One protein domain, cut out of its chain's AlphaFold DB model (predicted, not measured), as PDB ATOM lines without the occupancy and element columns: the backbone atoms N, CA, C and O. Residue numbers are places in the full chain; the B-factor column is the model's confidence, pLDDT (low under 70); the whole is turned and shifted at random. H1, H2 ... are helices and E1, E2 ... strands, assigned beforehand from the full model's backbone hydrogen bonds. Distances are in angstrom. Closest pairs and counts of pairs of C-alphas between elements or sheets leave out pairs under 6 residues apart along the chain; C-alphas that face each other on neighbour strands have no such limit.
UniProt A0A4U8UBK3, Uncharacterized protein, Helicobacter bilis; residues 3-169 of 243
ATOM      1  N   PHE A   3     215.808 281.849 340.399       70.81
ATOM      2  CA  PHE A   3     215.278 283.188 340.615       70.81
ATOM      3  C   PHE A   3     214.095 283.111 341.573       70.81
ATOM      4  O   PHE A   3     213.135 282.387 341.310       70.81
ATOM      5  N   ILE A   4     214.161 283.874 342.656       75.75
ATOM      6  CA  ILE A   4     213.030 284.112 343.549       75.75
ATOM      7  C   ILE A   4     212.417 285.428 343.107       75.75
ATOM      8  O   ILE A   4     213.049 286.477 343.228       75.75
ATOM      9  N   VAL A   5     211.227 285.356 342.520       74.12
ATOM     10  CA  VAL A   5     210.540 286.522 341.963       74.12
ATOM     11  C   VAL A   5     209.346 286.845 342.845       74.12
ATOM     12  O   VAL A   5     208.365 286.106 342.829       74.12
ATOM     13  N   SER A   6     209.404 287.974 343.546       75.25
ATOM     14  CA  SER A   6     208.327 288.425 344.435       75.25
ATOM     15  C   SER A   6     207.893 289.847 344.073       75.25
ATOM     16  O   SER A   6     208.723 290.652 343.634       75.25
ATOM     17  N   PRO A   7     206.607 290.212 344.207       77.81
ATOM     18  CA  PRO A   7     206.173 291.603 344.088       77.81
ATOM     19  C   PRO A   7     206.856 292.481 345.140       77.81
ATOM     20  O   PRO A   7     206.887 292.119 346.308       77.81
ATOM     21  N   ALA A   8     207.352 293.656 344.755       79.44
ATOM     22  CA  ALA A   8     208.118 294.537 345.636       79.44
ATOM     23  C   ALA A   8     207.337 294.969 346.892       79.44
ATOM     24  O   ALA A   8     207.919 295.081 347.961       79.44
ATOM     25  N   GLY A   9     206.014 295.145 346.798       77.44
ATOM     26  CA  GLY A   9     205.172 295.475 347.958       77.44
ATOM     27  C   GLY A   9     204.947 294.319 348.949       77.44
ATOM     28  O   GLY A   9     204.402 294.541 350.024       77.44
ATOM     29  N   GLN A  10     205.323 293.092 348.582       81.50
ATOM     30  CA  GLN A  10     205.233 291.876 349.405       81.50
ATOM     31  C   GLN A  10     206.513 291.045 349.248       81.50
ATOM     32  O   GLN A  10     206.475 289.822 349.131       81.50
ATOM     33  N   PHE A  11     207.653 291.723 349.159       84.75
ATOM     34  CA  PHE A  11     208.914 291.082 348.833       84.75
ATOM     35  C   PHE A  11     209.339 290.111 349.941       84.75
ATOM     36  O   PHE A  11     209.243 290.444 351.125       84.75
ATOM     37  N   MET A  12     209.808 288.916 349.558       80.44
ATOM     38  CA  MET A  12     210.233 287.862 350.492       80.44
ATOM     39  C   MET A  12     209.147 287.531 351.525       80.44
ATOM     40  O   MET A  12     209.376 287.573 352.740       80.44
ATOM     41  N   SER A  13     207.936 287.259 351.030       80.75
ATOM     42  CA  SER A  13     206.807 286.805 351.846       80.75
ATOM     43  C   SER A  13     207.128 285.484 352.558       80.75
ATOM     44  O   SER A  13     208.082 284.791 352.203       80.75
ATOM     45  N   ASN A  14     206.342 285.117 353.572       81.75
ATOM     46  CA  ASN A  14     206.561 283.845 354.270       81.75
ATOM     47  C   ASN A  14     206.414 282.659 353.307       81.75
ATOM     48  O   ASN A  14     207.178 281.704 353.383       81.75
ATOM     49  N   GLU A  15     205.497 282.763 352.344       79.19
ATOM     50  CA  GLU A  15     205.313 281.778 351.285       79.19
ATOM     51  C   GLU A  15     206.560 281.644 350.394       79.19
ATOM     52  O   GLU A  15     206.938 280.529 350.029       79.19
ATOM     53  N   ASP A  16     207.227 282.757 350.069       79.12
ATOM     54  CA  ASP A  16     208.476 282.740 349.297       79.12
ATOM     55  C   ASP A  16     209.604 282.052 350.076       79.12
ATOM     56  O   ASP A  16     210.343 281.242 349.515       79.12
ATOM     57  N   LEU A  17     209.712 282.331 351.379       81.56
ATOM     58  CA  LEU A  17     210.719 281.733 352.260       81.56
ATOM     59  C   LEU A  17     210.495 280.224 352.436       81.56
ATOM     60  O   LEU A  17     211.444 279.450 352.320       81.56
ATOM     61  N   ASP A  18     209.246 279.795 352.619       81.25
ATOM     62  CA  ASP A  18     208.880 278.377 352.705       81.25
ATOM     63  C   ASP A  18     209.225 277.621 351.412       81.25
ATOM     64  O   ASP A  18     209.657 276.462 351.435       81.25
ATOM     65  N   LEU A  19     209.034 278.262 350.253       77.69
ATOM     66  CA  LEU A  19     209.439 277.699 348.967       77.69
ATOM     67  C   LEU A  19     210.963 277.604 348.858       77.69
ATOM     68  O   LEU A  19     211.469 276.570 348.417       77.69
ATOM     69  N   MET A  20     211.689 278.646 349.268       77.31
ATOM     70  CA  MET A  20     213.154 278.653 349.274       77.31
ATOM     71  C   MET A  20     213.711 277.503 350.110       77.31
ATOM     72  O   MET A  20     214.524 276.736 349.596       77.31
ATOM     73  N   ASP A  21     213.212 277.338 351.332       75.88
ATOM     74  CA  ASP A  21     213.623 276.301 352.278       75.88
ATOM     75  C   ASP A  21     213.429 274.882 351.714       75.88
ATOM     76  O   ASP A  21     214.351 274.065 351.643       75.88
ATOM     77  N   ARG A  22     212.246 274.597 351.159       72.81
ATOM     78  CA  ARG A  22     211.957 273.292 350.538       72.81
ATOM     79  C   ARG A  22     212.866 272.980 349.356       72.81
ATOM     80  O   ARG A  22     213.173 271.812 349.090       72.81
ATOM     81  N   ILE A  23     213.217 274.003 348.584       67.31
ATOM     82  CA  ILE A  23     213.976 273.843 347.352       67.31
ATOM     83  C   ILE A  23     215.476 273.692 347.651       67.31
ATOM     84  O   ILE A  23     216.122 272.826 347.048       67.31
ATOM     85  N   THR A  24     216.023 274.463 348.594       66.12
ATOM     86  CA  THR A  24     217.426 274.354 349.027       66.12
ATOM     87  C   THR A  24     217.713 272.991 349.654       66.12
ATOM     88  O   THR A  24     218.720 272.374 349.299       66.12
ATOM     89  N   HIS A  25     216.775 272.444 350.436       64.06
ATOM     90  CA  HIS A  25     216.896 271.105 351.020       64.06
ATOM     91  C   HIS A  25     216.928 269.952 350.010       64.06
ATOM     92  O   HIS A  25     217.622 268.960 350.233       64.06
ATOM     93  N   LYS A  26     216.193 270.047 348.895       56.81
ATOM     94  CA  LYS A  26     216.084 268.936 347.931       56.81
ATOM     95  C   LYS A  26     217.191 268.896 346.883       56.81
ATOM     96  O   LYS A  26     217.521 267.814 346.404       56.81
ATOM     97  N   ASN A  27     217.735 270.050 346.497       52.84
ATOM     98  CA  ASN A  27     218.468 270.162 345.232       52.84
ATOM     99  C   ASN A  27     219.928 270.633 345.359       52.84
ATOM    100  O   ASN A  27     220.579 270.797 344.325       52.84
ATOM    101  N   GLY A  28     220.461 270.854 346.571       54.09
ATOM    102  CA  GLY A  28     221.868 271.250 346.767       54.09
ATOM    103  C   GLY A  28     222.261 272.485 345.940       54.09
ATOM    104  O   GLY A  28     223.305 272.508 345.279       54.09
ATOM    105  N   ILE A  29     221.357 273.464 345.877       58.25
ATOM    106  CA  ILE A  29     221.449 274.630 344.994       58.25
ATOM    107  C   ILE A  29     222.503 275.598 345.517       58.25
ATOM    108  O   ILE A  29     222.482 275.963 346.683       58.25
ATOM    109  N   ARG A  30     223.393 276.042 344.623       58.62
ATOM    110  CA  ARG A  30     224.541 276.898 344.969       58.62
ATOM    111  C   ARG A  30     224.399 278.367 344.563       58.62
ATOM    112  O   ARG A  30     225.246 279.169 344.921       58.62
ATOM    113  N   GLU A  31     223.373 278.722 343.786       68.44
ATOM    114  CA  GLU A  31     223.204 280.089 343.265       68.44
ATOM    115  C   GLU A  31     221.726 280.500 343.279       68.44
ATOM    116  O   GLU A  31     220.908 279.933 342.539       68.44
ATOM    117  N   LEU A  32     221.399 281.487 344.115       75.12
ATOM    118  CA  LEU A  32     220.077 282.097 344.245       75.12
ATOM    119  C   LEU A  32     220.151 283.574 343.850       75.12
ATOM    120  O   LEU A  32     221.120 284.257 344.168       75.12
ATOM    121  N   TYR A  33     219.114 284.055 343.171       76.38
ATOM    122  CA  TYR A  33     218.977 285.451 342.767       76.38
ATOM    123  C   TYR A  33     217.617 285.978 343.207       76.38
ATOM    124  O   TYR A  33     216.588 285.392 342.868       76.38
ATOM    125  N   ALA A  34     217.612 287.091 343.934       82.44
ATOM    126  CA  ALA A  34     216.391 287.737 344.388       82.44
ATOM    127  C   ALA A  34     215.944 288.808 343.383       82.44
ATOM    128  O   ALA A  34     216.702 289.717 343.039       82.44
ATOM    129  N   VAL A  35     214.705 288.707 342.906       80.19
ATOM    130  CA  VAL A  35     214.119 289.615 341.916       80.19
ATOM    131  C   VAL A  35     212.856 290.238 342.494       80.19
ATOM    132  O   VAL A  35     211.836 289.574 342.677       80.19
ATOM    133  N   ALA A  36     212.912 291.539 342.754       81.44
ATOM    134  CA  ALA A  36     211.748 292.327 343.117       81.44
ATOM    135  C   ALA A  36     211.033 292.778 341.838       81.44
ATOM    136  O   ALA A  36     211.586 293.517 341.024       81.44
ATOM    137  N   SER A  37     209.804 292.317 341.646       75.25
ATOM    138  CA  SER A  37     208.949 292.682 340.514       75.25
ATOM    139  C   SER A  37     207.997 293.823 340.874       75.25
ATOM    140  O   SER A  37     207.753 294.092 342.049       75.25
ATOM    141  N   LYS A  38     207.414 294.489 339.871       73.00
ATOM    142  CA  LYS A  38     206.443 295.588 340.057       73.00
ATOM    143  C   LYS A  38     206.991 296.754 340.894       73.00
ATOM    144  O   LYS A  38     206.266 297.365 341.683       73.00
ATOM    145  N   VAL A  39     208.282 297.055 340.751       82.31
ATOM    146  CA  VAL A  39     208.956 298.119 341.517       82.31
ATOM    147  C   VAL A  39     208.390 299.508 341.211       82.31
ATOM    148  O   VAL A  39     208.424 300.379 342.073       82.31
ATOM    149  N   ASP A  40     207.775 299.694 340.041       80.62
ATOM    150  CA  ASP A  40     207.019 300.898 339.673       80.62
ATOM    151  C   ASP A  40     205.989 301.308 340.740       80.62
ATOM    152  O   ASP A  40     205.809 302.495 341.008       80.62
ATOM    153  N   THR A  41     205.391 300.332 341.428       83.44
ATOM    154  CA  THR A  41     204.406 300.575 342.492       83.44
ATOM    155  C   THR A  41     205.009 301.145 343.780       83.44
ATOM    156  O   THR A  41     204.281 301.713 344.591       83.44
ATOM    157  N   GLN A  42     206.324 301.011 343.979       87.75
ATOM    158  CA  GLN A  42     207.031 301.413 345.203       87.75
ATOM    159  C   GLN A  42     207.742 302.767 345.074       87.75
ATOM    160  O   GLN A  42     208.284 303.283 346.047       87.75
ATOM    161  N   LEU A  43     207.725 303.380 343.888       88.38
ATOM    162  CA  LEU A  43     208.377 304.668 343.617       88.38
ATOM    163  C   LEU A  43     207.524 305.880 344.031       88.38
ATOM    164  O   LEU A  43     207.782 307.007 343.629       88.38
ATOM    165  N   MET A  44     206.468 305.676 344.807       88.88
ATOM    166  CA  MET A  44     205.506 306.719 345.165       88.88
ATOM    167  C   MET A  44     205.622 307.086 346.652       88.88
ATOM    168  O   MET A  44     206.286 306.410 347.436       88.88
ATOM    169  N   GLY A  45     204.954 308.164 347.067       89.12
ATOM    170  CA  GLY A  45     204.813 308.506 348.486       89.12
ATOM    171  C   GLY A  45     206.131 308.897 349.165       89.12
ATOM    172  O   GLY A  45     206.842 309.782 348.686       89.12
ATOM    173  N   SER A  46     206.439 308.270 350.305       87.75
ATOM    174  CA  SER A  46     207.612 308.599 351.132       87.75
ATOM    175  C   SER A  46     208.935 308.388 350.400       87.75
ATOM    176  O   SER A  46     209.824 309.222 350.523       87.75
ATOM    177  N   ILE A  47     209.044 307.345 349.570       89.56
ATOM    178  CA  ILE A  47     210.241 307.073 348.761       89.56
ATOM    179  C   ILE A  47     210.570 308.253 347.843       89.56
ATOM    180  O   ILE A  47     211.722 308.679 347.764       89.56
ATOM    181  N   LYS A  48     209.555 308.817 347.180       90.12
ATOM    182  CA  LYS A  48     209.715 310.002 346.330       90.12
ATOM    183  C   LYS A  48     210.154 311.219 347.147       90.12
ATOM    184  O   LYS A  48     211.076 311.923 346.728       90.12
ATOM    185  N   SER A  49     209.492 311.474 348.277       87.94
ATOM    186  CA  SER A  49     209.808 312.606 349.158       87.94
ATOM    187  C   SER A  49     211.249 312.538 349.659       87.94
ATOM    188  O   SER A  49     211.988 313.508 349.530       87.94
ATOM    189  N   ASP A  50     211.674 311.369 350.131       87.94
ATOM    190  CA  ASP A  50     213.026 311.133 350.631       87.94
ATOM    191  C   ASP A  50     214.096 311.245 349.534       87.94
ATOM    192  O   ASP A  50     215.244 311.597 349.804       87.94
ATOM    193  N   ALA A  51     213.727 310.948 348.288       89.38
ATOM    194  CA  ALA A  51     214.592 311.083 347.122       89.38
ATOM    195  C   ALA A  51     214.583 312.496 346.510       89.38
ATOM    196  O   ALA A  51     215.205 312.707 345.467       89.38
ATOM    197  N   ASN A  52     213.866 313.460 347.105       89.00
ATOM    198  CA  ASN A  52     213.668 314.811 346.568       89.00
ATOM    199  C   ASN A  52     213.182 314.819 345.103       89.00
ATOM    200  O   ASN A  52     213.571 315.680 344.311       89.00
ATOM    201  N   GLY A  53     212.353 313.838 344.727       86.56
ATOM    202  CA  GLY A  53     211.850 313.695 343.357       86.56
ATOM    203  C   GLY A  53     212.914 313.324 342.317       86.56
ATOM    204  O   GLY A  53     212.702 313.578 341.137       86.56
ATOM    205  N   ASN A  54     214.053 312.751 342.722       91.25
ATOM    206  CA  ASN A  54     215.030 312.168 341.800       91.25
ATOM    207  C   ASN A  54     214.751 310.672 341.602       91.25
ATOM    208  O   ASN A  54     214.779 309.895 342.561       91.25
ATOM    209  N   PHE A  55     214.518 310.262 340.356       90.50
ATOM    210  CA  PHE A  55     214.129 308.888 340.027       90.50
ATOM    211  C   PHE A  55     215.198 307.852 340.400       90.50
ATOM    212  O   PHE A  55     214.887 306.838 341.022       90.50
ATOM    213  N   LYS A  56     216.470 308.115 340.084       89.88
ATOM    214  CA  LYS A  56     217.561 307.160 340.341       89.88
ATOM    215  C   LYS A  56     217.824 306.985 341.831       89.88
ATOM    216  O   LYS A  56     218.049 305.872 342.300       89.88
ATOM    217  N   VAL A  57     217.753 308.079 342.588       91.12
ATOM    218  CA  VAL A  57     217.863 308.034 344.053       91.12
ATOM    219  C   VAL A  57     216.692 307.254 344.651       91.12
ATOM    220  O   VAL A  57     216.913 306.425 345.530       91.12
ATOM    221  N   ALA A  58     215.469 307.459 344.152       91.38
ATOM    222  CA  ALA A  58     214.300 306.706 344.596       91.38
ATOM    223  C   ALA A  58     214.435 305.204 344.308       91.38
ATOM    224  O   ALA A  58     214.213 304.394 345.206       91.38
ATOM    225  N   LEU A  59     214.860 304.831 343.099       88.94
ATOM    226  CA  LEU A  59     215.060 303.435 342.710       88.94
ATOM    227  C   LEU A  59     216.124 302.745 343.575       88.94
ATOM    228  O   LEU A  59     215.893 301.643 344.071       88.94
ATOM    229  N   ASN A  60     217.255 303.414 343.820       90.06
ATOM    230  CA  ASN A  60     218.286 302.903 344.722       90.06
ATOM    231  C   ASN A  60     217.763 302.753 346.152       90.06
ATOM    232  O   ASN A  60     218.038 301.749 346.795       90.06
ATOM    233  N   ARG A  61     216.954 303.700 346.637       90.75
ATOM    234  CA  ARG A  61     216.372 303.621 347.980       90.75
ATOM    235  C   ARG A  61     215.401 302.452 348.117       90.75
ATOM    236  O   ARG A  61     215.464 301.749 349.119       90.75
ATOM    237  N   VAL A  62     214.547 302.212 347.117       90.12
ATOM    238  CA  VAL A  62     213.690 301.014 347.085       90.12
ATOM    239  C   VAL A  62     214.554 299.760 347.138       90.12
ATOM    240  O   VAL A  62     214.299 298.886 347.960       90.12
ATOM    241  N   ARG A  63     215.617 299.696 346.328       89.62
ATOM    242  CA  ARG A  63     216.551 298.567 346.335       89.62
ATOM    243  C   ARG A  63     217.155 298.328 347.720       89.62
ATOM    244  O   ARG A  63     217.111 297.197 348.188       89.62
ATOM    245  N   SER A  64     217.651 299.369 348.389       89.75
ATOM    246  CA  SER A  64     218.240 299.254 349.730       89.75
ATOM    247  C   SER A  64     217.221 298.818 350.785       89.75
ATOM    248  O   SER A  64     217.535 298.003 351.650       89.75
ATOM    249  N   VAL A  65     215.984 299.327 350.720       90.69
ATOM    250  CA  VAL A  65     214.908 298.906 351.632       90.69
ATOM    251  C   VAL A  65     214.612 297.418 351.447       90.69
ATOM    252  O   VAL A  65     214.635 296.671 352.422       90.69
ATOM    253  N   LEU A  66     214.417 296.980 350.203       89.94
ATOM    254  CA  LEU A  66     214.117 295.584 349.883       89.94
ATOM    255  C   LEU A  66     215.279 294.644 350.227       89.94
ATOM    256  O   LEU A  66     215.051 293.549 350.735       89.94
ATOM    257  N   ALA A  67     216.522 295.067 349.996       89.50
ATOM    258  CA  ALA A  67     217.704 294.306 350.385       89.50
ATOM    259  C   ALA A  67     217.804 294.172 351.909       89.50
ATOM    260  O   ALA A  67     218.012 293.072 352.418       89.50
ATOM    261  N   GLY A  68     217.577 295.258 352.652       88.81
ATOM    262  CA  GLY A  68     217.548 295.228 354.111       88.81
ATOM    263  C   GLY A  68     216.435 294.336 354.674       88.81
ATOM    264  O   GLY A  68     216.653 293.631 355.658       88.81
ATOM    265  N   GLU A  69     215.252 294.335 354.057       88.94
ATOM    266  CA  GLU A  69     214.163 293.419 354.416       88.94
ATOM    267  C   GLU A  69     214.523 291.962 354.123       88.94
ATOM    268  O   GLU A  69     214.324 291.101 354.981       88.94
ATOM    269  N   MET A  70     215.109 291.689 352.956       89.00
ATOM    270  CA  MET A  70     215.562 290.353 352.580       89.00
ATOM    271  C   MET A  70     216.604 289.812 353.557       89.00
ATOM    272  O   MET A  70     216.454 288.686 354.023       89.00
ATOM    273  N   VAL A  71     217.625 290.605 353.897       89.44
ATOM    274  CA  VAL A  71     218.672 290.204 354.849       89.44
ATOM    275  C   VAL A  71     218.048 289.798 356.181       89.44
ATOM    276  O   VAL A  71     218.251 288.672 356.620       89.44
ATOM    277  N   LYS A  72     217.187 290.646 356.759       88.62
ATOM    278  CA  LYS A  72     216.505 290.346 358.031       88.62
ATOM    279  C   LYS A  72     215.679 289.061 357.974       88.62
ATOM    280  O   LYS A  72     215.649 288.296 358.933       88.62
ATOM    281  N   ARG A  73     214.969 288.834 356.864       87.62
ATOM    282  CA  ARG A  73     214.117 287.650 356.676       87.62
ATOM    283  C   ARG A  73     214.942 286.374 356.531       87.62
ATOM    284  O   ARG A  73     214.619 285.375 357.163       87.62
ATOM    285  N   ILE A  74     216.011 286.415 355.738       86.12
ATOM    286  CA  ILE A  74     216.923 285.282 355.549       86.12
ATOM    287  C   ILE A  74     217.670 284.964 356.847       86.12
ATOM    288  O   ILE A  74     217.809 283.793 357.184       86.12
ATOM    289  N   GLU A  75     218.125 285.972 357.594       86.88
ATOM    290  CA  GLU A  75     218.755 285.772 358.906       86.88
ATOM    291  C   GLU A  75     217.805 285.050 359.872       86.88
ATOM    292  O   GLU A  75     218.183 284.024 360.433       86.88
ATOM    293  N   GLY A  76     216.545 285.491 359.970       86.44
ATOM    294  CA  GLY A  76     215.531 284.802 360.778       86.44
ATOM    295  C   GLY A  76     215.232 283.367 360.311       86.44
ATOM    296  O   GLY A  76     214.984 282.483 361.134       86.44
ATOM    297  N   LEU A  77     215.306 283.104 359.001       82.81
ATOM    298  CA  LEU A  77     215.178 281.750 358.452       82.81
ATOM    299  C   LEU A  77     216.377 280.868 358.843       82.81
ATOM    300  O   LEU A  77     216.173 279.730 359.254       82.81
ATOM    301  N   LYS A  78     217.611 281.388 358.778       81.75
ATOM    302  CA  LYS A  78     218.826 280.662 359.204       81.75
ATOM    303  C   LYS A  78     218.815 280.348 360.701       81.75
ATOM    304  O   LYS A  78     219.307 279.296 361.099       81.75
ATOM    305  N   GLU A  79     218.262 281.240 361.523       84.31
ATOM    306  CA  GLU A  79     218.068 280.990 362.958       84.31
ATOM    307  C   GLU A  79     217.050 279.872 363.217       84.31
ATOM    308  O   GLU A  79     217.242 279.068 364.129       84.31
ATOM    309  N   SER A  80     215.987 279.809 362.412       82.25
ATOM    310  CA  SER A  80     214.914 278.818 362.566       82.25
ATOM    311  C   SER A  80     215.294 277.441 362.011       82.25
ATOM    312  O   SER A  80     214.919 276.435 362.608       82.25
ATOM    313  N   ASN A  81     216.079 277.403 360.927       78.00
ATOM    314  CA  ASN A  81     216.482 276.188 360.211       78.00
ATOM    315  C   ASN A  81     218.017 276.140 360.038       78.00
ATOM    316  O   ASN A  81     218.527 276.445 358.956       78.00
ATOM    317  N   PRO A  82     218.796 275.763 361.070       74.38
ATOM    318  CA  PRO A  82     220.262 275.726 360.998       74.38
ATOM    319  C   PRO A  82     220.807 274.805 359.896       74.38
ATOM    320  O   PRO A  82     221.932 274.983 359.424       74.38
ATOM    321  N   GLU A  83     220.016 273.819 359.470       75.31
ATOM    322  CA  GLU A  83     220.353 272.864 358.418       75.31
ATOM    323  C   GLU A  83     220.532 273.479 357.017       75.31
ATOM    324  O   GLU A  83     221.111 272.824 356.148       75.31
ATOM    325  N   VAL A  84     220.098 274.726 356.786       71.50
ATOM    326  CA  VAL A  84     220.280 275.426 355.497       71.50
ATOM    327  C   VAL A  84     221.716 275.916 355.266       71.50
ATOM    328  O   VAL A  84     222.080 276.231 354.132       71.50
ATOM    329  N   GLY A  85     222.549 275.964 356.313       75.31
ATOM    330  CA  GLY A  85     223.986 276.234 356.215       75.31
ATOM    331  C   GLY A  85     224.344 277.519 355.453       75.31
ATOM    332  O   GLY A  85     223.935 278.620 355.829       75.31
ATOM    333  N   ASP A  86     225.145 277.370 354.396       76.88
ATOM    334  CA  ASP A  86     225.683 278.440 353.544       76.88
ATOM    335  C   ASP A  86     224.836 278.714 352.284       76.88
ATOM    336  O   ASP A  86     225.202 279.547 351.451       76.88
ATOM    337  N   ALA A  87     223.670 278.068 352.144       74.56
ATOM    338  CA  ALA A  87     222.846 278.140 350.933       74.56
ATOM    339  C   ALA A  87     222.439 279.577 350.547       74.56
ATOM    340  O   ALA A  87     222.293 279.885 349.362       74.56
ATOM    341  N   TYR A  88     222.286 280.468 351.531       79.75
ATOM    342  CA  TYR A  88     221.857 281.855 351.326       79.75
ATOM    343  C   TYR A  88     222.989 282.885 351.405       79.75
ATOM    344  O   TYR A  88     222.738 284.075 351.217       79.75
ATOM    345  N   ASP A  89     224.236 282.470 351.639       78.62
ATOM    346  CA  ASP A  89     225.342 283.409 351.875       78.62
ATOM    347  C   ASP A  89     225.599 284.314 350.660       78.62
ATOM    348  O   ASP A  89     225.925 285.489 350.813       78.62
ATOM    349  N   SER A  90     225.341 283.811 349.448       75.31
ATOM    350  CA  SER A  90     225.402 284.600 348.210       75.31
ATOM    351  C   SER A  90     224.383 285.749 348.149       75.31
ATOM    352  O   SER A  90     224.661 286.780 347.536       75.31
ATOM    353  N   LEU A  91     223.222 285.612 348.800       77.88
ATOM    354  CA  LEU A  91     222.227 286.682 348.905       77.88
ATOM    355  C   LEU A  91     222.605 287.693 349.995       77.88
ATOM    356  O   LEU A  91     222.332 288.879 349.844       77.88
ATOM    357  N   LEU A  92     223.275 287.247 351.060       81.06
ATOM    358  CA  LEU A  92     223.674 288.095 352.189       81.06
ATOM    359  C   LEU A  92     224.938 288.925 351.899       81.06
ATOM    360  O   LEU A  92     225.030 290.077 352.313       81.06
ATOM    361  N   GLN A  93     225.909 288.373 351.165       72.50
ATOM    362  CA  GLN A  93     227.200 289.029 350.909       72.50
ATOM    363  C   GLN A  93     227.120 290.215 349.939       72.50
ATOM    364  O   GLN A  93     227.971 291.100 349.985       72.50
ATOM    365  N   ASN A  94     226.105 290.254 349.073       68.44
ATOM    366  CA  ASN A  94     226.004 291.255 348.008       68.44
ATOM    367  C   ASN A  94     225.273 292.546 348.428       68.44
ATOM    368  O   ASN A  94     225.071 293.420 347.588       68.44
ATOM    369  N   GLY A  95     224.881 292.699 349.701       69.38
ATOM    370  CA  GLY A  95     224.256 293.925 350.221       69.38
ATOM    371  C   GLY A  95     223.063 294.384 349.376       69.38
ATOM    372  O   GLY A  95     222.226 293.569 348.999       69.38
ATOM    373  N   ASP A  96     223.012 295.665 349.007       69.62
ATOM    374  CA  ASP A  96     221.967 296.208 348.124       69.62
ATOM    375  C   ASP A  96     221.985 295.584 346.720       69.62
ATOM    376  O   ASP A  96     220.953 295.513 346.048       69.62
ATOM    377  N   GLU A  97     223.142 295.095 346.263       72.00
ATOM    378  CA  GLU A  97     223.269 294.505 344.933       72.00
ATOM    379  C   GLU A  97     222.587 293.140 344.802       72.00
ATOM    380  O   GLU A  97     222.263 292.721 343.689       72.00
ATOM    381  N   SER A  98     222.294 292.504 345.936       73.31
ATOM    382  CA  SER A  98     221.634 291.200 346.023       73.31
ATOM    383  C   SER A  98     220.211 291.173 345.453       73.31
ATOM    384  O   SER A  98     219.737 290.110 345.046       73.31
ATOM    385  N   VAL A  99     219.544 292.333 345.388       84.12
ATOM    386  CA  VAL A  99     218.172 292.462 344.890       84.12
ATOM    387  C   VAL A  99     218.155 293.107 343.511       84.12
ATOM    388  O   VAL A  99     218.626 294.231 343.307       84.12
ATOM    389  N   ILE A 100     217.538 292.417 342.556       83.06
ATOM    390  CA  ILE A 100     217.291 292.916 341.206       83.06
ATOM    391  C   ILE A 100     215.889 293.526 341.171       83.06
ATOM    392  O   ILE A 100     214.888 292.819 341.221       83.06
ATOM    393  N   CYS A 101     215.811 294.850 341.089       80.06
ATOM    394  CA  CYS A 101     214.551 295.587 340.991       80.06
ATOM    395  C   CYS A 101     214.059 295.656 339.543       80.06
ATOM    396  O   CYS A 101     214.816 296.066 338.676       80.06
ATOM    397  N   THR A 102     212.813 295.282 339.266       77.25
ATOM    398  CA  THR A 102     212.285 295.202 337.895       77.25
ATOM    399  C   THR A 102     210.830 295.662 337.809       77.25
ATOM    400  O   THR A 102     210.039 295.494 338.744       77.25
ATOM    401  N   SER A 103     210.449 296.195 336.649       76.06
ATOM    402  CA  SER A 103     209.054 296.401 336.260       76.06
ATOM    403  C   SER A 103     208.814 295.923 334.832       76.06
ATOM    404  O   SER A 103     209.382 296.451 333.875       76.06
ATOM    405  N   GLY A 104     207.938 294.929 334.679       64.19
ATOM    406  CA  GLY A 104     207.528 294.446 333.359       64.19
ATOM    407  C   GLY A 104     206.732 295.491 332.574       64.19
ATOM    408  O   GLY A 104     206.927 295.628 331.368       64.19
ATOM    409  N   ILE A 105     205.908 296.283 333.272       67.00
ATOM    410  CA  ILE A 105     205.038 297.311 332.681       67.00
ATOM    411  C   ILE A 105     205.866 298.384 331.962       67.00
ATOM    412  O   ILE A 105     205.476 298.841 330.892       67.00
ATOM    413  N   SER A 106     207.055 298.722 332.469       71.69
ATOM    414  CA  SER A 106     207.953 299.691 331.824       71.69
ATOM    415  C   SER A 106     208.334 299.317 330.393       71.69
ATOM    416  O   SER A 106     208.509 300.198 329.555       71.69
ATOM    417  N   THR A 107     208.438 298.019 330.100       68.81
ATOM    418  CA  THR A 107     208.764 297.531 328.751       68.81
ATOM    419  C   THR A 107     207.607 297.784 327.797       68.81
ATOM    420  O   THR A 107     207.811 298.332 326.719       68.81
ATOM    421  N   SER A 108     206.393 297.450 328.233       68.00
ATOM    422  CA  SER A 108     205.185 297.643 327.434       68.00
ATOM    423  C   SER A 108     204.884 299.129 327.206       68.00
ATOM    424  O   SER A 108     204.625 299.553 326.079       68.00
ATOM    425  N   ILE A 109     205.065 299.960 328.242       75.12
ATOM    426  CA  ILE A 109     205.007 301.422 328.107       75.12
ATOM    427  C   ILE A 109     206.011 301.895 327.049       75.12
ATOM    428  O   ILE A 109     205.658 302.699 326.189       75.12
ATOM    429  N   LYS A 110     207.253 301.388 327.076       78.88
ATOM    430  CA  LYS A 110     208.296 301.792 326.124       78.88
ATOM    431  C   LYS A 110     207.922 301.469 324.678       78.88
ATOM    432  O   LYS A 110     208.126 302.301 323.797       78.88
ATOM    433  N   GLU A 111     207.376 300.282 324.429       73.62
ATOM    434  CA  GLU A 111     206.951 299.852 323.090       73.62
ATOM    435  C   GLU A 111     205.835 300.747 322.529       73.62
ATOM    436  O   GLU A 111     205.833 301.082 321.339       73.62
ATOM    437  N   ASN A 112     204.944 301.216 323.404       79.38
ATOM    438  CA  ASN A 112     203.776 302.017 323.046       79.38
ATOM    439  C   ASN A 112     203.952 303.534 323.255       79.38
ATOM    440  O   ASN A 112     203.032 304.294 322.968       79.38
ATOM    441  N   LEU A 113     205.140 304.022 323.641       82.56
ATOM    442  CA  LEU A 113     205.428 305.461 323.820       82.56
ATOM    443  C   LEU A 113     205.168 306.316 322.565       82.56
ATOM    444  O   LEU A 113     204.988 307.526 322.665       82.56
ATOM    445  N   ASN A 114     205.186 305.704 321.377       80.88
ATOM    446  CA  ASN A 114     204.848 306.366 320.110       80.88
ATOM    447  C   ASN A 114     203.381 306.798 320.030       80.88
ATOM    448  O   ASN A 114     203.059 307.747 319.321       80.88
ATOM    449  N   ASP A 115     202.507 306.036 320.678       83.31
ATOM    450  CA  ASP A 115     201.067 306.157 320.574       83.31
ATOM    451  C   ASP A 115     200.462 305.784 321.927       83.31
ATOM    452  O   ASP A 115     200.025 304.657 322.148       83.31
ATOM    453  N   GLU A 116     200.461 306.755 322.846       81.56
ATOM    454  CA  GLU A 116     199.969 306.565 324.215       81.56
ATOM    455  C   GLU A 116     198.489 306.146 324.270       81.56
ATOM    456  O   GLU A 116     198.035 305.660 325.301       81.56
ATOM    457  N   SER A 117     197.738 306.267 323.165       82.06
ATOM    458  CA  SER A 117     196.364 305.755 323.070       82.06
ATOM    459  C   SER A 117     196.280 304.223 323.065       82.06
ATOM    460  O   SER A 117     195.210 303.670 323.315       82.06
ATOM    461  N   LYS A 118     197.400 303.542 322.795       83.69
ATOM    462  CA  LYS A 118     197.528 302.080 322.849       83.69
ATOM    463  C   LYS A 118     197.878 301.551 324.231       83.69
ATOM    464  O   LYS A 118     197.863 300.337 324.406       83.69
ATOM    465  N   LEU A 119     198.215 302.434 325.172       83.25
ATOM    466  CA  LEU A 119     198.495 302.025 326.539       83.25
ATOM    467  C   LEU A 119     197.213 301.512 327.185       83.25
ATOM    468  O   LEU A 119     196.149 302.128 327.062       83.25
ATOM    469  N   ASP A 120     197.328 300.401 327.899       85.31
ATOM    470  CA  ASP A 120     196.246 299.959 328.762       85.31
ATOM    471  C   ASP A 120     196.064 300.916 329.961       85.31
ATOM    472  O   ASP A 120     196.853 301.838 330.203       85.31
ATOM    473  N   GLU A 121     194.983 300.734 330.720       88.19
ATOM    474  CA  GLU A 121     194.657 301.615 331.847       88.19
ATOM    475  C   GLU A 121     195.766 301.643 332.915       88.19
ATOM    476  O   GLU A 121     196.048 302.695 333.497       88.19
ATOM    477  N   ILE A 122     196.423 300.505 333.153       76.00
ATOM    478  CA  ILE A 122     197.469 300.355 334.167       76.00
ATOM    479  C   ILE A 122     198.755 301.024 333.683       76.00
ATOM    480  O   ILE A 122     199.379 301.773 334.432       76.00
ATOM    481  N   GLU A 123     199.132 300.811 332.430       82.06
ATOM    482  CA  GLU A 123     200.282 301.410 331.764       82.06
ATOM    483  C   GLU A 123     200.175 302.932 331.711       82.06
ATOM    484  O   GLU A 123     201.103 303.638 332.119       82.06
ATOM    485  N   ALA A 124     199.023 303.448 331.276       87.88
ATOM    486  CA  ALA A 124     198.754 304.878 331.228       87.88
ATOM    487  C   ALA A 124     198.799 305.498 332.633       87.88
ATOM    488  O   ALA A 124     199.386 306.566 332.838       87.88
ATOM    489  N   HIS A 125     198.221 304.818 333.627       90.62
ATOM    490  CA  HIS A 125     198.255 305.267 335.015       90.62
ATOM    491  C   HIS A 125     199.679 305.262 335.593       90.62
ATOM    492  O   HIS A 125     200.088 306.233 336.239       90.62
ATOM    493  N   THR A 126     200.466 304.218 335.329       84.19
ATOM    494  CA  THR A 126     201.868 304.118 335.752       84.19
ATOM    495  C   THR A 126     202.721 305.203 335.101       84.19
ATOM    496  O   THR A 126     203.431 305.917 335.811       84.19
ATOM    497  N   LEU A 127     202.597 305.423 333.789       88.69
ATOM    498  CA  LEU A 127     203.311 306.496 333.088       88.69
ATOM    499  C   LEU A 127     202.941 307.879 333.642       88.69
ATOM    500  O   LEU A 127     203.818 308.712 333.885       88.69
ATOM    501  N   LYS A 128     201.653 308.121 333.907       91.12
ATOM    502  CA  LYS A 128     201.173 309.371 334.513       91.12
ATOM    503  C   LYS A 128     201.775 309.605 335.898       91.12
ATOM    504  O   LYS A 128     202.165 310.728 336.212       91.12
ATOM    505  N   ASN A 129     201.858 308.566 336.721       90.69
ATOM    506  CA  ASN A 129     202.469 308.646 338.044       90.69
ATOM    507  C   ASN A 129     203.972 308.938 337.961       90.69
ATOM    508  O   ASN A 129     204.453 309.827 338.662       90.69
ATOM    509  N   LEU A 130     204.691 308.266 337.056       89.06
ATOM    510  CA  LEU A 130     206.115 308.513 336.823       89.06
ATOM    511  C   LEU A 130     206.373 309.955 336.362       89.06
ATOM    512  O   LEU A 130     207.228 310.625 336.931       89.06
ATOM    513  N   ARG A 131     205.582 310.483 335.418       91.75
ATOM    514  CA  ARG A 131     205.675 311.889 334.976       91.75
ATOM    515  C   ARG A 131     205.353 312.886 336.082       91.75
ATOM    516  O   ARG A 131     206.040 313.894 336.220       91.75
ATOM    517  N   ARG A 132     204.320 312.612 336.883       90.94
ATOM    518  CA  ARG A 132     203.919 313.479 337.999       90.94
ATOM    519  C   ARG A 132     205.014 313.571 339.057       90.94
ATOM    520  O   ARG A 132     205.271 314.650 339.585       90.94
ATOM    521  N   ASP A 133     205.604 312.436 339.413       88.00
ATOM    522  CA  ASP A 133     206.509 312.356 340.555       88.00
ATOM    523  C   ASP A 133     207.980 312.556 340.186       88.00
ATOM    524  O   ASP A 133     208.741 313.028 341.035       88.00
ATOM    525  N   TYR A 134     208.338 312.314 338.922       90.69
ATOM    526  CA  TYR A 134     209.687 312.441 338.362       90.69
ATOM    527  C   TYR A 134     209.671 313.167 336.997       90.69
ATOM    528  O   TYR A 134     210.074 312.609 335.972       90.69
ATOM    529  N   PRO A 135     209.205 314.429 336.931       88.88
ATOM    530  CA  PRO A 135     209.031 315.132 335.659       88.88
ATOM    531  C   PRO A 135     210.353 315.346 334.907       88.88
ATOM    532  O   PRO A 135     210.389 315.287 333.681       88.88
ATOM    533  N   LYS A 136     211.478 315.528 335.610       87.81
ATOM    534  CA  LYS A 136     212.785 315.724 334.957       87.81
ATOM    535  C   LYS A 136     213.233 314.487 334.176       87.81
ATOM    536  O   LYS A 136     213.960 314.607 333.195       87.81
ATOM    537  N   GLU A 137     212.813 313.307 334.596       86.94
ATOM    538  CA  GLU A 137     213.230 312.039 334.014       86.94
ATOM    539  C   GLU A 137     212.224 311.499 332.986       86.94
ATOM    540  O   GLU A 137     212.638 310.822 332.045       86.94
ATOM    541  N   PHE A 138     210.934 311.836 333.116       86.88
ATOM    542  CA  PHE A 138     209.857 311.270 332.287       86.88
ATOM    543  C   PHE A 138     209.056 312.296 331.460       86.88
ATOM    544  O   PHE A 138     208.220 311.893 330.650       86.88
ATOM    545  N   ASP A 139     209.297 313.602 331.639       84.75
ATOM    546  CA  ASP A 139     208.637 314.695 330.891       84.75
ATOM    547  C   ASP A 139     209.625 315.544 330.058       84.75
ATOM    548  O   ASP A 139     209.226 316.393 329.269       84.75
ATOM    549  N   SER A 140     210.936 315.310 330.196       75.69
ATOM    550  CA  SER A 140     211.971 316.107 329.516       75.69
ATOM    551  C   SER A 140     212.045 315.853 328.011       75.69
ATOM    552  O   SER A 140     211.872 316.754 327.194       75.69
ATOM    553  N   ASN A 141     212.388 314.626 327.626       84.06
ATOM    554  CA  ASN A 141     212.416 314.205 326.234       84.06
ATOM    555  C   ASN A 141     212.193 312.691 326.153       84.06
ATOM    556  O   ASN A 141     212.358 311.947 327.129       84.06
ATOM    557  N   ARG A 142     211.836 312.232 324.956       81.56
ATOM    558  CA  ARG A 142     211.522 310.830 324.709       81.56
ATOM    559  C   ARG A 142     212.692 309.887 324.982       81.56
ATOM    560  O   ARG A 142     212.498 308.880 325.647       81.56
ATOM    561  N   SER A 143     213.893 310.215 324.511       84.31
ATOM    562  CA  SER A 143     215.066 309.348 324.679       84.31
ATOM    563  C   SER A 143     215.417 309.134 326.155       84.31
ATOM    564  O   SER A 143     215.747 308.026 326.563       84.31
ATOM    565  N   THR A 144     215.289 310.176 326.977       85.81
ATOM    566  CA  THR A 144     215.482 310.116 328.427       85.81
ATOM    567  C   THR A 144     214.397 309.269 329.087       85.81
ATOM    568  O   THR A 144     214.714 308.431 329.924       85.81
ATOM    569  N   THR A 145     213.143 309.412 328.656       84.44
ATOM    570  CA  THR A 145     212.028 308.585 329.146       84.44
ATOM    571  C   THR A 145     212.248 307.107 328.819       84.44
ATOM    572  O   THR A 145     212.148 306.260 329.701       84.44
ATOM    573  N   GLU A 146     212.617 306.790 327.575       83.75
ATOM    574  CA  GLU A 146     212.936 305.427 327.132       83.75
ATOM    575  C   GLU A 146     214.102 304.834 327.933       83.75
ATOM    576  O   GLU A 146     214.000 303.706 328.411       83.75
ATOM    577  N   ALA A 147     215.171 305.607 328.156       83.75
ATOM    578  CA  ALA A 147     216.318 305.167 328.948       83.75
ATOM    579  C   ALA A 147     215.946 304.862 330.410       83.75
ATOM    580  O   ALA A 147     216.398 303.862 330.963       83.75
ATOM    581  N   ASN A 148     215.096 305.685 331.030       84.81
ATOM    582  CA  ASN A 148     214.646 305.465 332.407       84.81
ATOM    583  C   ASN A 148     213.662 304.288 332.520       84.81
ATOM    584  O   ASN A 148     213.687 303.558 333.511       84.81
ATOM    585  N   LEU A 149     212.825 304.056 331.501       78.62
ATOM    586  CA  LEU A 149     211.983 302.859 331.424       78.62
ATOM    587  C   LEU A 149     212.821 301.590 331.247       78.62
ATOM    588  O   LEU A 149     212.518 300.582 331.879       78.62
ATOM    589  N   ASP A 150     213.894 301.641 330.454       75.62
ATOM    590  CA  ASP A 150     214.841 300.531 330.314       75.62
ATOM    591  C   ASP A 150     215.602 300.249 331.618       75.62
ATOM    592  O   ASP A 150     215.772 299.087 331.994       75.62
ATOM    593  N   GLU A 151     215.991 301.297 332.348       81.12
ATOM    594  CA  GLU A 151     216.587 301.182 333.684       81.12
ATOM    595  C   GLU A 151     215.619 300.525 334.684       81.12
ATOM    596  O   GLU A 151     216.033 299.683 335.481       81.12
ATOM    597  N   LEU A 152     214.320 300.836 334.601       74.00
ATOM    598  CA  LEU A 152     213.290 300.234 335.452       74.00
ATOM    599  C   LEU A 152     212.918 298.803 335.025       74.00
ATOM    600  O   LEU A 152     212.587 297.968 335.866       74.00
ATOM    601  N   ALA A 153     212.966 298.506 333.725       70.69
ATOM    602  CA  ALA A 153     212.696 297.178 333.185       70.69
ATOM    603  C   ALA A 153     213.836 296.196 333.483       70.69
ATOM    604  O   ALA A 153     213.585 295.014 333.722       70.69
ATOM    605  N   LYS A 154     215.090 296.676 333.465       71.00
ATOM    606  CA  LYS A 154     216.306 295.896 333.765       71.00
ATOM    607  C   LYS A 154     216.456 294.606 332.940       71.00
ATOM    608  O   LYS A 154     217.196 293.694 333.308       71.00
ATOM    609  N   ILE A 155     215.823 294.546 331.763       62.59
ATOM    610  CA  ILE A 155     215.844 293.378 330.864       62.59
ATOM    611  C   ILE A 155     217.272 293.013 330.444       62.59
ATOM    612  O   ILE A 155     217.607 291.834 330.382       62.59
ATOM    613  N   ALA A 156     218.121 294.003 330.152       57.88
ATOM    614  CA  ALA A 156     219.506 293.759 329.744       57.88
ATOM    615  C   ALA A 156     220.335 293.092 330.858       57.88
ATOM    616  O   ALA A 156     221.120 292.181 330.592       57.88
ATOM    617  N   GLU A 157     220.120 293.503 332.109       67.44
ATOM    618  CA  GLU A 157     220.769 292.918 333.283       67.44
ATOM    619  C   GLU A 157     220.281 291.482 333.514       67.44
ATOM    620  O   GLU A 157     221.099 290.572 333.640       67.44
ATOM    621  N   LEU A 158     218.962 291.248 333.446       65.31
ATOM    622  CA  LEU A 158     218.386 289.902 333.544       65.31
ATOM    623  C   LEU A 158     218.897 288.965 332.442       65.31
ATOM    624  O   LEU A 158     219.261 287.829 332.739       65.31
ATOM    625  N   LYS A 159     218.971 289.435 331.189       62.34
ATOM    626  CA  LYS A 159     219.539 288.662 330.071       62.34
ATOM    627  C   LYS A 159     221.006 288.332 330.311       62.34
ATOM    628  O   LYS A 159     221.389 287.183 330.179       62.34
ATOM    629  N   THR A 160     221.800 289.298 330.767       68.44
ATOM    630  CA  THR A 160     223.222 289.074 331.072       68.44
ATOM    631  C   THR A 160     223.406 288.036 332.180       68.44
ATOM    632  O   THR A 160     224.301 287.197 332.101       68.44
ATOM    633  N   ILE A 161     222.572 288.068 333.224       67.50
ATOM    634  CA  ILE A 161     222.602 287.071 334.301       67.50
ATOM    635  C   ILE A 161     222.174 285.703 333.759       67.50
ATOM    636  O   ILE A 161     222.850 284.710 334.019       67.50
ATOM    637  N   LEU A 162     221.113 285.646 332.952       63.44
ATOM    638  CA  LEU A 162     220.645 284.414 332.317       63.44
ATOM    639  C   LEU A 162     221.701 283.801 331.378       63.44
ATOM    640  O   LEU A 162     221.898 282.584 331.380       63.44
ATOM    641  N   ASP A 163     222.424 284.633 330.629       65.69
ATOM    642  CA  ASP A 163     223.491 284.225 329.715       65.69
ATOM    643  C   ASP A 163     224.724 283.731 330.479       65.69
ATOM    644  O   ASP A 163     225.256 282.661 330.175       65.69
ATOM    645  N   LYS A 164     225.138 284.446 331.538       66.19
ATOM    646  CA  LYS A 164     226.205 283.999 332.453       66.19
ATOM    647  C   LYS A 164     225.888 282.633 333.053       66.19
ATOM    648  O   LYS A 164     226.769 281.784 333.163       66.19
ATOM    649  N   VAL A 165     224.632 282.402 333.414       59.09
ATOM    650  CA  VAL A 165     224.184 281.140 334.011       59.09
ATOM    651  C   VAL A 165     224.095 280.039 332.957       59.09
ATOM    652  O   VAL A 165     224.476 278.904 333.235       59.09
ATOM    653  N   SER A 166     223.671 280.350 331.733       52.44
ATOM    654  CA  SER A 166     223.669 279.390 330.621       52.44
ATOM    655  C   SER A 166     225.092 278.948 330.255       52.44
ATOM    656  O   SER A 166     225.329 277.757 330.055       52.44
ATOM    657  N   GLY A 167     226.056 279.876 330.270       55.81
ATOM    658  CA  GLY A 167     227.483 279.571 330.146       55.81
ATOM    659  C   GLY A 167     228.001 278.705 331.300       55.81
ATOM    660  O   GLY A 167     228.566 277.636 331.068       55.81
ATOM    661  N   ARG A 168     227.711 279.090 332.549       55.66
ATOM    662  CA  ARG A 168     228.107 278.332 333.748       55.66
ATOM    663  C   ARG A 168     227.464 276.952 333.852       55.66
ATOM    664  O   ARG A 168     228.080 276.045 334.393       55.66
ATOM    665  N   LYS A 169     226.248 276.740 333.337       52.03
ATOM    666  CA  LYS A 169     225.611 275.410 333.312       52.03
ATOM    667  C   LYS A 169     226.440 274.426 332.483       52.03
ATOM    668  O   LYS A 169     226.605 273.282 332.902       52.03
TER     669      LYS A 169
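Overview. This is residues 3 to 169 of the 243 residues of an uncharacterized protein of Helicobacter bilis (UniProt A0A4U8UBK3). A small wall of three short parallel strands, E1, E2 and E3, has the long helix H4 running slantwise over one face, with H1 on that face too. Beyond the strands' last residues, H7, H8, H9 and H10 make a cluster of shorter helices, from which H11 runs back past the sheet, grazing it. The 167 printed residues hold, in chain order, E1, H1, E2, H2 to H6, E3 and H7 to H11; the sheet's order is E1, E2, E3, and the class is mostly helix. The whole is compact, with a radius of gyration of the C-alphas of 17.5 A and spans of 52 by 36 by 25 A.

Along the chain. E1, residues 3 to 7, begins at C-alpha 3 (215.278, 283.188, 340.615). H1, residues 14 to 27, is 20.3 A long; E2, residues 32 to 37, is 15.8 A. H2 has residues 39 to 42 and H3 46 to 50. H4, residues 55 to 80, spans 37.6 A from C-alpha 55 (214.129, 308.888, 340.027). H5 has residues 89 to 93, H6 95 to 98, E3 99 to 101, H7 105 to 112, H8 121 to 133, H9 135 to 138 and H10 142 to 153. H11, residues 155 to 169, is 20.6 A long and ends at C-alpha 169 (225.611, 275.410, 333.312).

Arrangement. E1 and E2 are parallel at 24 degrees, with N 35 and O 4 2.8 A apart; E2 and E3 are parallel at 29 degrees, with N 36 and O 100 2.8 A apart. E1, H1 and E2 form a strand-helix-strand unit, two parallel neighbours with a helix between, and its crossover is right-handed; E2, H2 to H6 and E3 form another. H1 and H4 with the sheet make two layers, helices on one face. H4 has a height over the sheet of 9.0 A. H2, H5, H6 and H11 only graze the sheet. H4 touches H3, closest C-alphas Ile 47 and Ala 58 at 5.8 A, and H6, Ser 64 and Asp 96 at 5.1 A. H7 touches H10, Ser 106 and Leu 149 at 5.1 A, and H8, Ile 109 and Glu 123 at 6.0 A. H9 touches H10, Phe 138 and Thr 145 at 4.7 A. Every O i to N i+4 pair is within hydrogen-bond range in H3, H4, H5, H7, H8, H10 and H11; H1 has 9 of 10, and H2, H6 and H9 are too short for one.

Size, cuts and confidence. The C-alphas farthest apart, Pro 82 and Asp 115, are 54.1 A apart. The printed part has no cut and no long link. Its mean pLDDT is 79.0; 31 residues are under 70, among them 23 to 31 and 155 to 169.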